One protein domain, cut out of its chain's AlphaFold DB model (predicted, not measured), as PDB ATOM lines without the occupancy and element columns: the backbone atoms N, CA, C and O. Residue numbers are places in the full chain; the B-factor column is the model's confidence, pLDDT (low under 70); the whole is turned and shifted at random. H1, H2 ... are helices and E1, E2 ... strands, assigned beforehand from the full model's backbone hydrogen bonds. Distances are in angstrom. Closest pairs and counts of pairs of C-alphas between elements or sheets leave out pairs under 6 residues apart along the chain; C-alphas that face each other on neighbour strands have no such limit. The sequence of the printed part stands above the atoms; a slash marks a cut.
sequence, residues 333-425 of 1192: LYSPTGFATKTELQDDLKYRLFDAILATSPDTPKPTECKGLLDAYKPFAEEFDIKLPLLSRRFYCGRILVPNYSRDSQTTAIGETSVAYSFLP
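AT A GLANCE: This is residues 333 to 425 of the 1192 residues of an uncharacterized protein of Ascobolus immersus RN42 (UniProt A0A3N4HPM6). Two helices side by side, H1 and H2, make one end of an elongated model, and a long two-stranded hairpin, E1 and E2, reaches to the other. The 93 printed residues hold H1, H2, E1, E2 in that order, with an antiparallel sheet E1 - E2; the class is mixed, with under half of the residues in named elements. It is loose, radius of gyration of the C-alphas 16.0 A, spanning 50 by 30 by 18 A.

HOW THE PARTS SIT: Start at H1, residues 342 to 352, close but not clearly touching H2, residues 370 to 383; their closest C-alphas, Leu 345 and Phe 380, are 7.6 A apart. They run opposite ways at a shallow tilt of 12 degrees. Every O i to N i+4 pair is within hydrogen-bond range in H1, 7 of 10 in H2. Next, E1, residues 396 to 404, and E2, residues 415 to 424, form an antiparallel hairpin; see N 398 and O 421, 3.0 A.

IN THESE COORDINATES: Find C-alpha 342 at (17.064, 15.793, 4.448); H2 spans 20.8 A, E1 24.8 A, and E2 29.4 A to C-alpha 424 at (19.257, -12.707, -1.515).

THE WHOLE: The printed part has no cut; links H1 to H2 and H2 to E1 are long; residue 333 is under pLDDT 70.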
ATOM      1  N   LEU A 333      21.803   4.900 -15.458       62.06
ATOM      2  CA  LEU A 333      21.312   4.638 -14.114       62.06
ATOM      3  C   LEU A 333      20.850   5.972 -13.542       62.06
ATOM      4  O   LEU A 333      21.661   6.901 -13.452       62.06
ATOM      5  N   TYR A 334      19.561   6.052 -13.185       75.50
ATOM      6  CA  TYR A 334      18.953   7.276 -12.678       75.50
ATOM      7  C   TYR A 334      19.830   7.836 -11.562       75.50
ATOM      8  O   TYR A 334      19.931   7.267 -10.475       75.50
ATOM      9  N   SER A 335      20.524   8.922 -11.886       76.19
ATOM     10  CA  SER A 335      21.483   9.550 -10.997       76.19
ATOM     11  C   SER A 335      20.707  10.585 -10.191       76.19
ATOM     12  O   SER A 335      20.313  11.609 -10.761       76.19
ATOM     13  N   PRO A 336      20.416  10.325  -8.904       83.19
ATOM     14  CA  PRO A 336      19.610  11.237  -8.113       83.19
ATOM     15  C   PRO A 336      20.342  12.577  -7.993       83.19
ATOM     16  O   PRO A 336      21.559  12.623  -7.812       83.19
ATOM     17  N   THR A 337      19.614  13.681  -8.139       84.25
ATOM     18  CA  THR A 337      20.188  15.033  -8.149       84.25
ATOM     19  C   THR A 337      19.254  16.031  -7.472       84.25
ATOM     20  O   THR A 337      18.038  15.955  -7.609       84.25
ATOM     21  N   GLY A 338      19.838  17.012  -6.779       80.75
ATOM     22  CA  GLY A 338      19.129  18.238  -6.404       80.75
ATOM     23  C   GLY A 338      18.215  18.179  -5.176       80.75
ATOM     24  O   GLY A 338      17.360  19.053  -5.063       80.75
ATOM     25  N   PHE A 339      18.388  17.222  -4.256       90.38
ATOM     26  CA  PHE A 339      17.697  17.263  -2.958       90.38
ATOM     27  C   PHE A 339      18.055  18.551  -2.201       90.38
ATOM     28  O   PHE A 339      19.224  18.796  -1.904       90.38
ATOM     29  N   ALA A 340      17.057  19.364  -1.870       90.62
ATOM     30  CA  ALA A 340      17.222  20.587  -1.091       90.62
ATOM     31  C   ALA A 340      17.133  20.330   0.423       90.62
ATOM     32  O   ALA A 340      17.628  21.137   1.215       90.62
ATOM     33  N   THR A 341      16.520  19.217   0.846       91.25
ATOM     34  CA  THR A 341      16.381  18.864   2.266       91.25
ATOM     35  C   THR A 341      16.626  17.387   2.580       91.25
ATOM     36  O   THR A 341      16.408  16.486   1.769       91.25
ATOM     37  N   LYS A 342      16.986  17.135   3.848       89.44
ATOM     38  CA  LYS A 342      17.064  15.793   4.448       89.44
ATOM     39  C   LYS A 342      15.757  15.007   4.288       89.44
ATOM     40  O   LYS A 342      15.811  13.794   4.125       89.44
ATOM     41  N   THR A 343      14.607  15.683   4.332       84.62
ATOM     42  CA  THR A 343      13.284  15.053   4.209       84.62
ATOM     43  C   THR A 343      13.041  14.538   2.794       84.62
ATOM     44  O   THR A 343      12.683  13.376   2.646       84.62
ATOM     45  N   GLU A 344      13.309  15.348   1.762       86.25
ATOM     46  CA  GLU A 344      13.184  14.925   0.356       86.25
ATOM     47  C   GLU A 344      14.022  13.677   0.072       86.25
ATOM     48  O   GLU A 344      13.518  12.704  -0.476       86.25
ATOM     49  N   LEU A 345      15.279  13.667   0.524       88.75
ATOM     50  CA  LEU A 345      16.159  12.509   0.389       88.75
ATOM     51  C   LEU A 345      15.653  11.286   1.178       88.75
ATOM     52  O   LEU A 345      15.779  10.159   0.703       88.75
ATOM     53  N   GLN A 346      15.079  11.475   2.372       84.38
ATOM     54  CA  GLN A 346      14.501  10.376   3.156       84.38
ATOM     55  C   GLN A 346      13.246   9.782   2.513       84.38
ATOM     56  O   GLN A 346      13.074   8.565   2.573       84.38
ATOM     57  N   ASP A 347      12.392  10.604   1.906       80.69
ATOM     58  CA  ASP A 347      11.183  10.147   1.226       80.69
ATOM     59  C   ASP A 347      11.510   9.526  -0.149       80.69
ATOM     60  O   ASP A 347      10.990   8.456  -0.473       80.69
ATOM     61  N   ASP A 348      12.465  10.075  -0.907       84.62
ATOM     62  CA  ASP A 348      12.940   9.476  -2.163       84.62
ATOM     63  C   ASP A 348      13.590   8.096  -1.924       84.62
ATOM     64  O   ASP A 348      13.192   7.104  -2.534       84.62
ATOM     65  N   LEU A 349      14.467   7.972  -0.916       83.62
ATOM     66  CA  LEU A 349      15.033   6.685  -0.470       83.62
ATOM     67  C   LEU A 349      13.982   5.664   0.007       83.62
ATOM     68  O   LEU A 349      14.274   4.466   0.067       83.62
ATOM     69  N   LYS A 350      12.787   6.115   0.401       78.81
ATOM     70  CA  LYS A 350      11.741   5.290   1.027       78.81
ATOM     71  C   LYS A 350      10.659   4.843   0.049       78.81
ATOM     72  O   LYS A 350      10.154   3.730   0.200       78.81
ATOM     73  N   TYR A 351      10.298   5.684  -0.918       76.88
ATOM     74  CA  TYR A 351       9.254   5.389  -1.906       76.88
ATOM     75  C   TYR A 351       9.826   5.179  -3.314       76.88
ATOM     76  O   TYR A 351       9.390   4.272  -4.016       76.88
ATOM     77  N   ARG A 352      10.836   5.970  -3.704       81.44
ATOM     78  CA  ARG A 352      11.299   6.122  -5.094       81.44
ATOM     79  C   ARG A 352      12.633   5.447  -5.415       81.44
ATOM     80  O   ARG A 352      12.980   5.321  -6.581       81.44
ATOM     81  N   LEU A 353      13.338   4.901  -4.423       86.50
ATOM     82  CA  LEU A 353      14.576   4.123  -4.608       86.50
ATOM     83  C   LEU A 353      14.450   2.983  -5.645       86.50
ATOM     84  O   LEU A 353      15.439   2.600  -6.268       86.50
ATOM     85  N   PHE A 354      13.244   2.437  -5.836       88.81
ATOM     86  CA  PHE A 354      12.964   1.425  -6.858       88.81
ATOM     87  C   PHE A 354      12.509   2.015  -8.208       88.81
ATOM     88  O   PHE A 354      12.594   1.303  -9.204       88.81
ATOM     89  N   ASP A 355      12.110   3.292  -8.295       86.81
ATOM     90  CA  ASP A 355      11.786   3.971  -9.569       86.81
ATOM     91  C   ASP A 355      12.990   3.984 -10.519       86.81
ATOM     92  O   ASP A 355      12.827   3.854 -11.730       86.81
ATOM     93  N   ALA A 356      14.200   4.064  -9.953       85.75
ATOM     94  CA  ALA A 356      15.479   3.962 -10.653       85.75
ATOM     95  C   ALA A 356      15.716   2.605 -11.354       85.75
ATOM     96  O   ALA A 356      16.695   2.456 -12.086       85.75
ATOM     97  N   ILE A 357      14.851   1.609 -11.126       89.88
ATOM     98  CA  ILE A 357      14.868   0.315 -11.810       89.88
ATOM     99  C   ILE A 357      13.732   0.276 -12.835       89.88
ATOM    100  O   ILE A 357      12.564   0.475 -12.491       89.88
ATOM    101  N   LEU A 358      14.060  -0.058 -14.082       92.06
ATOM    102  CA  LEU A 358      13.068  -0.353 -15.114       92.06
ATOM    103  C   LEU A 358      12.259  -1.605 -14.729       92.06
ATOM    104  O   LEU A 358      12.833  -2.634 -14.364       92.06
ATOM    105  N   ALA A 359      10.929  -1.531 -14.820       92.62
ATOM    106  CA  ALA A 359      10.073  -2.703 -14.665       92.62
ATOM    107  C   ALA A 359      10.252  -3.652 -15.863       92.62
ATOM    108  O   ALA A 359      10.302  -3.206 -17.007       92.62
ATOM    109  N   THR A 360      10.384  -4.954 -15.604       94.31
ATOM    110  CA  THR A 360      10.667  -5.973 -16.633       94.31
ATOM    111  C   THR A 360       9.634  -7.098 -16.634       94.31
ATOM    112  O   THR A 360       9.007  -7.360 -15.609       94.31
ATOM    113  N   SER A 361       9.450  -7.772 -17.773       94.00
ATOM    114  CA  SER A 361       8.648  -9.003 -17.816       94.00
ATOM    115  C   SER A 361       9.325 -10.109 -16.980       94.00
ATOM    116  O   SER A 361      10.561 -10.197 -16.996       94.00
ATOM    117  N   PRO A 362       8.555 -10.985 -16.299       91.19
ATOM    118  CA  PRO A 362       9.068 -12.177 -15.613       91.19
ATOM    119  C   PRO A 362       9.963 -13.100 -16.461       91.19
ATOM    120  O   PRO A 362      10.818 -13.794 -15.905       91.19
ATOM    121  N   ASP A 363       9.810 -13.088 -17.791       93.00
ATOM    122  CA  ASP A 363      10.615 -13.880 -18.734       93.00
ATOM    123  C   ASP A 363      11.975 -13.245 -19.061       93.00
ATOM    124  O   ASP A 363      12.905 -13.933 -19.484       93.00
ATOM    125  N   THR A 364      12.114 -11.927 -18.872       94.69
ATOM    126  CA  THR A 364      13.332 -11.153 -19.191       94.69
ATOM    127  C   THR A 364      13.807 -10.279 -18.014       94.69
ATOM    128  O   THR A 364      14.040  -9.076 -18.175       94.69
ATOM    129  N   PRO A 365      13.976 -10.861 -16.811       93.88
ATOM    130  CA  PRO A 365      14.217 -10.116 -15.580       93.88
ATOM    131  C   PRO A 365      15.589  -9.432 -15.564       93.88
ATOM    132  O   PRO A 365      16.620 -10.074 -15.771       93.88
ATOM    133  N   LYS A 366      15.619  -8.133 -15.234       95.12
ATOM    134  CA  LYS A 366      16.864  -7.344 -15.103       95.12
ATOM    135  C   LYS A 366      17.056  -6.744 -13.696       95.12
ATOM    136  O   LYS A 366      17.101  -5.522 -13.557       95.12
ATOM    137  N   PRO A 367      17.158  -7.560 -12.627       93.88
ATOM    138  CA  PRO A 367      17.490  -7.048 -11.305       93.88
ATOM    139  C   PRO A 367      18.942  -6.544 -11.246       93.88
ATOM    140  O   PRO A 367      19.852  -7.122 -11.841       93.88
ATOM    141  N   THR A 368      19.166  -5.486 -10.473       94.44
ATOM    142  CA  THR A 368      20.475  -4.854 -10.238       94.44
ATOM    143  C   THR A 368      20.966  -5.113  -8.809       94.44
ATOM    144  O   THR A 368      20.183  -5.521  -7.948       94.44
ATOM    145  N   GLU A 369      22.249  -4.883  -8.509       94.56
ATOM    146  CA  GLU A 369      22.725  -4.921  -7.119       94.56
ATOM    147  C   GLU A 369      22.035  -3.805  -6.311       94.56
ATOM    148  O   GLU A 369      22.224  -2.621  -6.594       94.56
ATOM    149  N   CYS A 370      21.312  -4.147  -5.237       92.75
ATOM    150  CA  CYS A 370      20.703  -3.156  -4.333       92.75
ATOM    151  C   CYS A 370      21.741  -2.176  -3.769       92.75
ATOM    152  O   CYS A 370      21.431  -1.021  -3.478       92.75
ATOM    153  N   LYS A 371      22.988  -2.637  -3.610       92.19
ATOM    154  CA  LYS A 371      24.091  -1.776  -3.197       92.19
ATOM    155  C   LYS A 371      24.438  -0.728  -4.266       92.19
ATOM    156  O   LYS A 371      24.724   0.398  -3.887       92.19
ATOM    157  N   GLY A 372      24.383  -1.057  -5.558       92.00
ATOM    158  CA  GLY A 372      24.635  -0.093  -6.635       92.00
ATOM    159  C   GLY A 372      23.634   1.066  -6.622       92.00
ATOM    160  O   GLY A 372      24.038   2.218  -6.747       92.00
ATOM    161  N   LEU A 373      22.357   0.765  -6.358       90.81
ATOM    162  CA  LEU A 373      21.317   1.779  -6.150       90.81
ATOM    163  C   LEU A 373      21.652   2.681  -4.952       90.81
ATOM    164  O   LEU A 373      21.698   3.897  -5.090       90.81
ATOM    165  N   LEU A 374      21.949   2.102  -3.785       92.06
ATOM    166  CA  LEU A 374      22.261   2.874  -2.573       92.06
ATOM    167  C   LEU A 374      23.570   3.676  -2.668       92.06
ATOM    168  O   LEU A 374      23.633   4.794  -2.157       92.06
ATOM    169  N   ASP A 375      24.606   3.145  -3.324       92.38
ATOM    170  CA  ASP A 375      25.884   3.842  -3.514       92.38
ATOM    171  C   ASP A 375      25.701   5.142  -4.337       92.38
ATOM    172  O   ASP A 375      26.439   6.100  -4.107       92.38
ATOM    173  N   ALA A 376      24.683   5.235  -5.209       91.50
ATOM    174  CA  ALA A 376      24.334   6.468  -5.933       91.50
ATOM    175  C   ALA A 376      23.746   7.570  -5.026       91.50
ATOM    176  O   ALA A 376      23.996   8.755  -5.242       91.50
ATOM    177  N   TYR A 377      23.021   7.195  -3.966       92.81
ATOM    178  CA  TYR A 377      22.497   8.131  -2.960       92.81
ATOM    179  C   TYR A 377      23.536   8.522  -1.897       92.81
ATOM    180  O   TYR A 377      23.320   9.470  -1.137       92.81
ATOM    181  N   LYS A 378      24.671   7.810  -1.825       93.94
ATOM    182  CA  LYS A 378      25.684   7.975  -0.774       93.94
ATOM    183  C   LYS A 378      26.191   9.415  -0.585       93.94
ATOM    184  O   LYS A 378      26.266   9.812   0.575       93.94
ATOM    185  N   PRO A 379      26.502  10.215  -1.628       94.12
ATOM    186  CA  PRO A 379      27.016  11.572  -1.430       94.12
ATOM    187  C   PRO A 379      26.026  12.470  -0.679       94.12
ATOM    188  O   PRO A 379      26.399  13.124   0.292       94.12
ATOM    189  N   PHE A 380      24.749  12.426  -1.064       94.00
ATOM    190  CA  PHE A 380      23.683  13.189  -0.411       94.00
ATOM    191  C   PHE A 380      23.382  12.649   0.994       94.00
ATOM    192  O   PHE A 380      23.108  13.405   1.921       94.00
ATOM    193  N   ALA A 381      23.468  11.332   1.190       92.06
ATOM    194  CA  ALA A 381      23.297  10.734   2.510       92.06
ATOM    195  C   ALA A 381      24.420  11.140   3.487       92.06
ATOM    196  O   ALA A 381      24.153  11.344   4.670       92.06
ATOM    197  N   GLU A 382      25.651  11.321   2.999       93.25
ATOM    198  CA  GLU A 382      26.762  11.883   3.778       93.25
ATOM    199  C   GLU A 382      26.596  13.400   4.019       93.25
ATOM    200  O   GLU A 382      26.895  13.865   5.115       93.25
ATOM    201  N   GLU A 383      26.049  14.156   3.059       94.75
ATOM    202  CA  GLU A 383      25.715  15.586   3.209       94.75
ATOM    203  C   GLU A 383      24.629  15.839   4.273       94.75
ATOM    204  O   GLU A 383      24.771  16.722   5.120       94.75
ATOM    205  N   PHE A 384      23.556  15.043   4.268       93.12
ATOM    206  CA  PHE A 384      22.406  15.221   5.158       93.12
ATOM    207  C   PHE A 384      22.467  14.395   6.457       93.12
ATOM    208  O   PHE A 384      21.487  14.391   7.206       93.12
ATOM    209  N   ASP A 385      23.575  13.710   6.765       92.69
ATOM    210  CA  ASP A 385      23.725  12.804   7.924       92.69
ATOM    211  C   ASP A 385      22.614  11.729   7.987       92.69
ATOM    212  O   ASP A 385      21.833  11.616   8.939       92.69
ATOM    213  N   ILE A 386      22.475  10.963   6.904       89.12
ATOM    214  CA  ILE A 386      21.585   9.803   6.804       89.12
ATOM    215  C   ILE A 386      22.441   8.543   6.716       89.12
ATOM    216  O   ILE A 386      23.162   8.315   5.747       89.12
ATOM    217  N   LYS A 387      22.298   7.654   7.699       88.62
ATOM    218  CA  LYS A 387      22.887   6.314   7.627       88.62
ATOM    219  C   LYS A 387      22.104   5.454   6.624       88.62
ATOM    220  O   LYS A 387      21.033   4.949   6.955       88.62
ATOM    221  N   LEU A 388      22.653   5.270   5.421       87.62
ATOM    222  CA  LEU A 388      22.170   4.266   4.463       87.62
ATOM    223  C   LEU A 388      22.346   2.837   5.018       87.62
ATOM    224  O   LEU A 388      23.297   2.596   5.772       87.62
ATOM    225  N   PRO A 389      21.471   1.883   4.644       84.00
ATOM    226  CA  PRO A 389      21.560   0.512   5.128       84.00
ATOM    227  C   PRO A 389      22.762  -0.238   4.534       84.00
ATOM    228  O   PRO A 389      23.086  -0.115   3.349       84.00
ATOM    229  N   LEU A 390      23.429  -1.048   5.358       83.06
ATOM    230  CA  LEU A 390      24.682  -1.730   5.015       83.06
ATOM    231  C   LEU A 390      24.449  -3.043   4.246       83.06
ATOM    232  O   LEU A 390      24.712  -4.139   4.741       83.06
ATOM    233  N   LEU A 391      23.978  -2.937   3.002       83.94
ATOM    234  CA  LEU A 391      23.723  -4.104   2.155       83.94
ATOM    235  C   LEU A 391      25.007  -4.744   1.598       83.94
ATOM    236  O   LEU A 391      25.960  -4.079   1.183       83.94
ATOM    237  N   SER A 392      25.002  -6.076   1.518       83.19
ATOM    238  CA  SER A 392      26.008  -6.836   0.768       83.19
ATOM    239  C   SER A 392      25.749  -6.723  -0.739       83.19
ATOM    240  O   SER A 392      24.597  -6.745  -1.160       83.19
ATOM    241  N   ARG A 393      26.803  -6.739  -1.568       87.50
ATOM    242  CA  ARG A 393      26.693  -6.835  -3.045       87.50
ATOM    243  C   ARG A 393      25.889  -8.043  -3.545       87.50
ATOM    244  O   ARG A 393      25.439  -8.069  -4.677       87.50
ATOM    245  N   ARG A 394      25.676  -9.051  -2.691       86.69
ATOM    246  CA  ARG A 394      24.820 -10.209  -2.997       86.69
ATOM    247  C   ARG A 394      23.314  -9.916  -2.899       86.69
ATOM    248  O   ARG A 394      22.543 -10.835  -3.133       86.69
ATOM    249  N   PHE A 395      22.889  -8.714  -2.505       90.88
ATOM    250  CA  PHE A 395      21.478  -8.317  -2.530       90.88
ATOM    251  C   PHE A 395      21.113  -7.774  -3.902       90.88
ATOM    252  O   PHE A 395      21.733  -6.823  -4.375       90.88
ATOM    253  N   TYR A 396      20.071  -8.349  -4.490       93.44
ATOM    254  CA  TYR A 396      19.528  -7.941  -5.775       93.44
ATOM    255  C   TYR A 396      18.167  -7.271  -5.589       93.44
ATOM    256  O   TYR A 396      17.378  -7.645  -4.714       93.44
ATOM    257  N   CYS A 397      17.924  -6.249  -6.398       95.06
ATOM    258  CA  CYS A 397      16.743  -5.401  -6.387       95.06
ATOM    259  C   CYS A 397      16.176  -5.348  -7.798       95.06
ATOM    260  O   CYS A 397      16.929  -5.179  -8.754       95.06
ATOM    261  N   GLY A 398      14.859  -5.467  -7.935       94.00
ATOM    262  CA  GLY A 398      14.200  -5.426  -9.232       94.00
ATOM    263  C   GLY A 398      12.806  -4.816  -9.166       94.00
ATOM    264  O   GLY A 398      12.225  -4.654  -8.090       94.00
ATOM    265  N   ARG A 399      12.265  -4.519 -10.346       94.69
ATOM    266  CA  ARG A 399      10.831  -4.331 -10.576       94.69
ATOM    267  C   ARG A 399      10.384  -5.286 -11.669       94.69
ATOM    268  O   ARG A 399      11.073  -5.423 -12.682       94.69
ATOM    269  N   ILE A 400       9.243  -5.929 -11.460       94.25
ATOM    270  CA  ILE A 400       8.531  -6.627 -12.532       94.25
ATOM    271  C   ILE A 400       7.271  -5.883 -12.925       94.25
ATOM    272  O   ILE A 400       6.740  -5.119 -12.120       94.25
ATOM    273  N   LEU A 401       6.814  -6.143 -14.141       93.94
ATOM    274  CA  LEU A 401       5.442  -5.912 -14.568       93.94
ATOM    275  C   LEU A 401       4.565  -7.073 -14.062       93.94
ATOM    276  O   LEU A 401       4.998  -8.227 -14.073       93.94
ATOM    277  N   VAL A 402       3.363  -6.756 -13.579       92.25
ATOM    278  CA  VAL A 402       2.342  -7.719 -13.129       92.25
ATOM    279  C   VAL A 402       0.978  -7.337 -13.714       92.25
ATOM    280  O   VAL A 402       0.713  -6.141 -13.875       92.25
ATOM    281  N   PRO A 403       0.101  -8.305 -14.028       93.19
ATOM    282  CA  PRO A 403      -1.198  -8.029 -14.632       93.19
ATOM    283  C   PRO A 403      -2.173  -7.370 -13.646       93.19
ATOM    284  O   PRO A 403      -2.380  -7.861 -12.538       93.19
ATOM    285  N   ASN A 404      -2.846  -6.311 -14.094       91.44
ATOM    286  CA  ASN A 404      -4.014  -5.749 -13.418       91.44
ATOM    287  C   ASN A 404      -5.296  -6.404 -13.947       91.44
ATOM    288  O   ASN A 404      -5.488  -6.521 -15.160       91.44
ATOM    289  N   TYR A 405      -6.216  -6.756 -13.053       92.25
ATOM    290  CA  TYR A 405      -7.538  -7.294 -13.384       92.25
ATOM    291  C   TYR A 405      -8.646  -6.283 -13.077       92.25
ATOM    292  O   TYR A 405      -8.560  -5.539 -12.102       92.25
ATOM    293  N   SER A 406      -9.728  -6.291 -13.857       91.69
ATOM    294  CA  SER A 406     -10.965  -5.582 -13.495       91.69
ATOM    295  C   SER A 406     -11.993  -6.545 -12.913       91.69
ATOM    296  O   SER A 406     -11.903  -7.762 -13.085       91.69
ATOM    297  N   ARG A 407     -13.027  -6.005 -12.261       88.25
ATOM    298  CA  ARG A 407     -14.199  -6.791 -11.838       88.25
ATOM    299  C   ARG A 407     -14.824  -7.609 -12.968       88.25
ATOM    300  O   ARG A 407     -15.214  -8.751 -12.741       88.25
ATOM    301  N   ASP A 408     -14.896  -7.028 -14.160       89.62
ATOM    302  CA  ASP A 408     -15.506  -7.651 -15.338       89.62
ATOM    303  C   ASP A 408     -14.547  -8.627 -16.047       89.62
ATOM    304  O   ASP A 408     -14.964  -9.391 -16.915       89.62
ATOM    305  N   SER A 409     -13.262  -8.622 -15.668       88.56
ATOM    306  CA  SER A 409     -12.194  -9.416 -16.271       88.56
ATOM    307  C   SER A 409     -11.209  -9.931 -15.211       88.56
ATOM    308  O   SER A 409     -10.041  -9.552 -15.167       88.56
ATOM    309  N   GLN A 410     -11.683 -10.842 -14.356       86.88
ATOM    310  CA  GLN A 410     -10.879 -11.499 -13.307       86.88
ATOM    311  C   GLN A 410      -9.843 -12.515 -13.838       86.88
ATOM    312  O   GLN A 410      -9.046 -13.040 -13.063       86.88
ATOM    313  N   THR A 411      -9.881 -12.843 -15.135       85.88
ATOM    314  CA  THR A 411      -9.010 -13.856 -15.769       85.88
ATOM    315  C   THR A 411      -8.084 -13.291 -16.841       85.88
ATOM    316  O   THR A 411      -7.045 -13.884 -17.109       85.88
ATOM    317  N   THR A 412      -8.445 -12.162 -17.452       89.81
ATOM    318  CA  THR A 412      -7.670 -11.520 -18.523       89.81
ATOM    319  C   THR A 412      -7.218 -10.153 -18.030       89.81
ATOM    320  O   THR A 412      -8.043  -9.378 -17.544       89.81
ATOM    321  N   ALA A 413      -5.924  -9.861 -18.136       91.06
ATOM    322  CA  ALA A 413      -5.386  -8.573 -17.716       91.06
ATOM    323  C   ALA A 413      -5.996  -7.425 -18.542       91.06
ATOM    324  O   ALA A 413      -6.166  -7.557 -19.755       91.06
ATOM    325  N   ILE A 414      -6.311  -6.306 -17.887       92.56
ATOM    326  CA  ILE A 414      -6.746  -5.058 -18.542       92.56
ATOM    327  C   ILE A 414      -5.594  -4.062 -18.740       92.56
ATOM    328  O   ILE A 414      -5.703  -3.146 -19.550       92.56
ATOM    329  N   GLY A 415      -4.492  -4.278 -18.026       92.19
ATOM    330  CA  GLY A 415      -3.282  -3.469 -18.023       92.19
ATOM    331  C   GLY A 415      -2.202  -4.155 -17.189       92.19
ATOM    332  O   GLY A 415      -2.382  -5.290 -16.737       92.19
ATOM    333  N   GLU A 416      -1.093  -3.461 -16.953       91.50
ATOM    334  CA  GLU A 416      -0.019  -3.918 -16.068       91.50
ATOM    335  C   GLU A 416       0.335  -2.827 -15.050       91.50
ATOM    336  O   GLU A 416       0.307  -1.634 -15.357       91.50
ATOM    337  N   THR A 417       0.712  -3.228 -13.838       90.88
ATOM    338  CA  THR A 417       1.394  -2.356 -12.870       90.88
ATOM    339  C   THR A 417       2.785  -2.899 -12.553       90.88
ATOM    340  O   THR A 417       3.180  -3.936 -13.079       90.88
ATOM    341  N   SER A 418       3.567  -2.204 -11.718       91.12
ATOM    342  CA  SER A 418       4.924  -2.644 -11.371       91.12
ATOM    343  C   SER A 418       5.100  -2.953  -9.887       91.12
ATOM    344  O   SER A 418       4.874  -2.073  -9.053       91.12
ATOM    345  N   VAL A 419       5.623  -4.136  -9.560       90.38
ATOM    346  CA  VAL A 419       5.936  -4.526  -8.176       90.38
ATOM    347  C   VAL A 419       7.445  -4.542  -7.946       90.38
ATOM    348  O   VAL A 419       8.210  -5.173  -8.677       90.38
ATOM    349  N   ALA A 420       7.873  -3.829  -6.904       92.62
ATOM    350  CA  ALA A 420       9.251  -3.787  -6.431       92.62
ATOM    351  C   ALA A 420       9.569  -4.992  -5.531       92.62
ATOM    352  O   ALA A 420       8.834  -5.277  -4.583       92.62
ATOM    353  N   TYR A 421      10.694  -5.660  -5.790       93.69
ATOM    354  CA  TYR A 421      11.142  -6.833  -5.038       93.69
ATOM    355  C   TYR A 421      12.633  -6.757  -4.692       93.69
ATOM    356  O   TYR A 421      13.440  -6.178  -5.425       93.69
ATOM    357  N   SER A 422      13.022  -7.370  -3.572       93.81
ATOM    358  CA  SER A 422      14.432  -7.532  -3.198       93.81
ATOM    359  C   SER A 422      14.702  -8.950  -2.715       93.81
ATOM    360  O   SER A 422      13.912  -9.528  -1.962       93.81
ATOM    361  N   PHE A 423      15.830  -9.518  -3.149       93.12
ATOM    362  CA  PHE A 423      16.183 -10.897  -2.843       93.12
ATOM    363  C   PHE A 423      17.664 -11.114  -2.540       93.12
ATOM    364  O   PHE A 423      18.549 -10.369  -2.968       93.12
ATOM    365  N   LEU A 424      17.923 -12.187  -1.790       92.06
ATOM    366  CA  LEU A 424      19.257 -12.707  -1.515       92.06
ATOM    367  C   LEU A 424      19.348 -14.143  -2.064       92.06
ATOM    368  O   LEU A 424      18.811 -15.060  -1.433       92.06
ATOM    369  N   PRO A 425      20.014 -14.372  -3.213       88.38
ATOM    370  CA  PRO A 425      20.180 -15.704  -3.774       88.38
ATOM    371  C   PRO A 425      21.058 -16.591  -2.886       88.38
ATOM    372  O   PRO A 425      21.920 -16.131  -2.120       88.38
TER     373      PRO A 425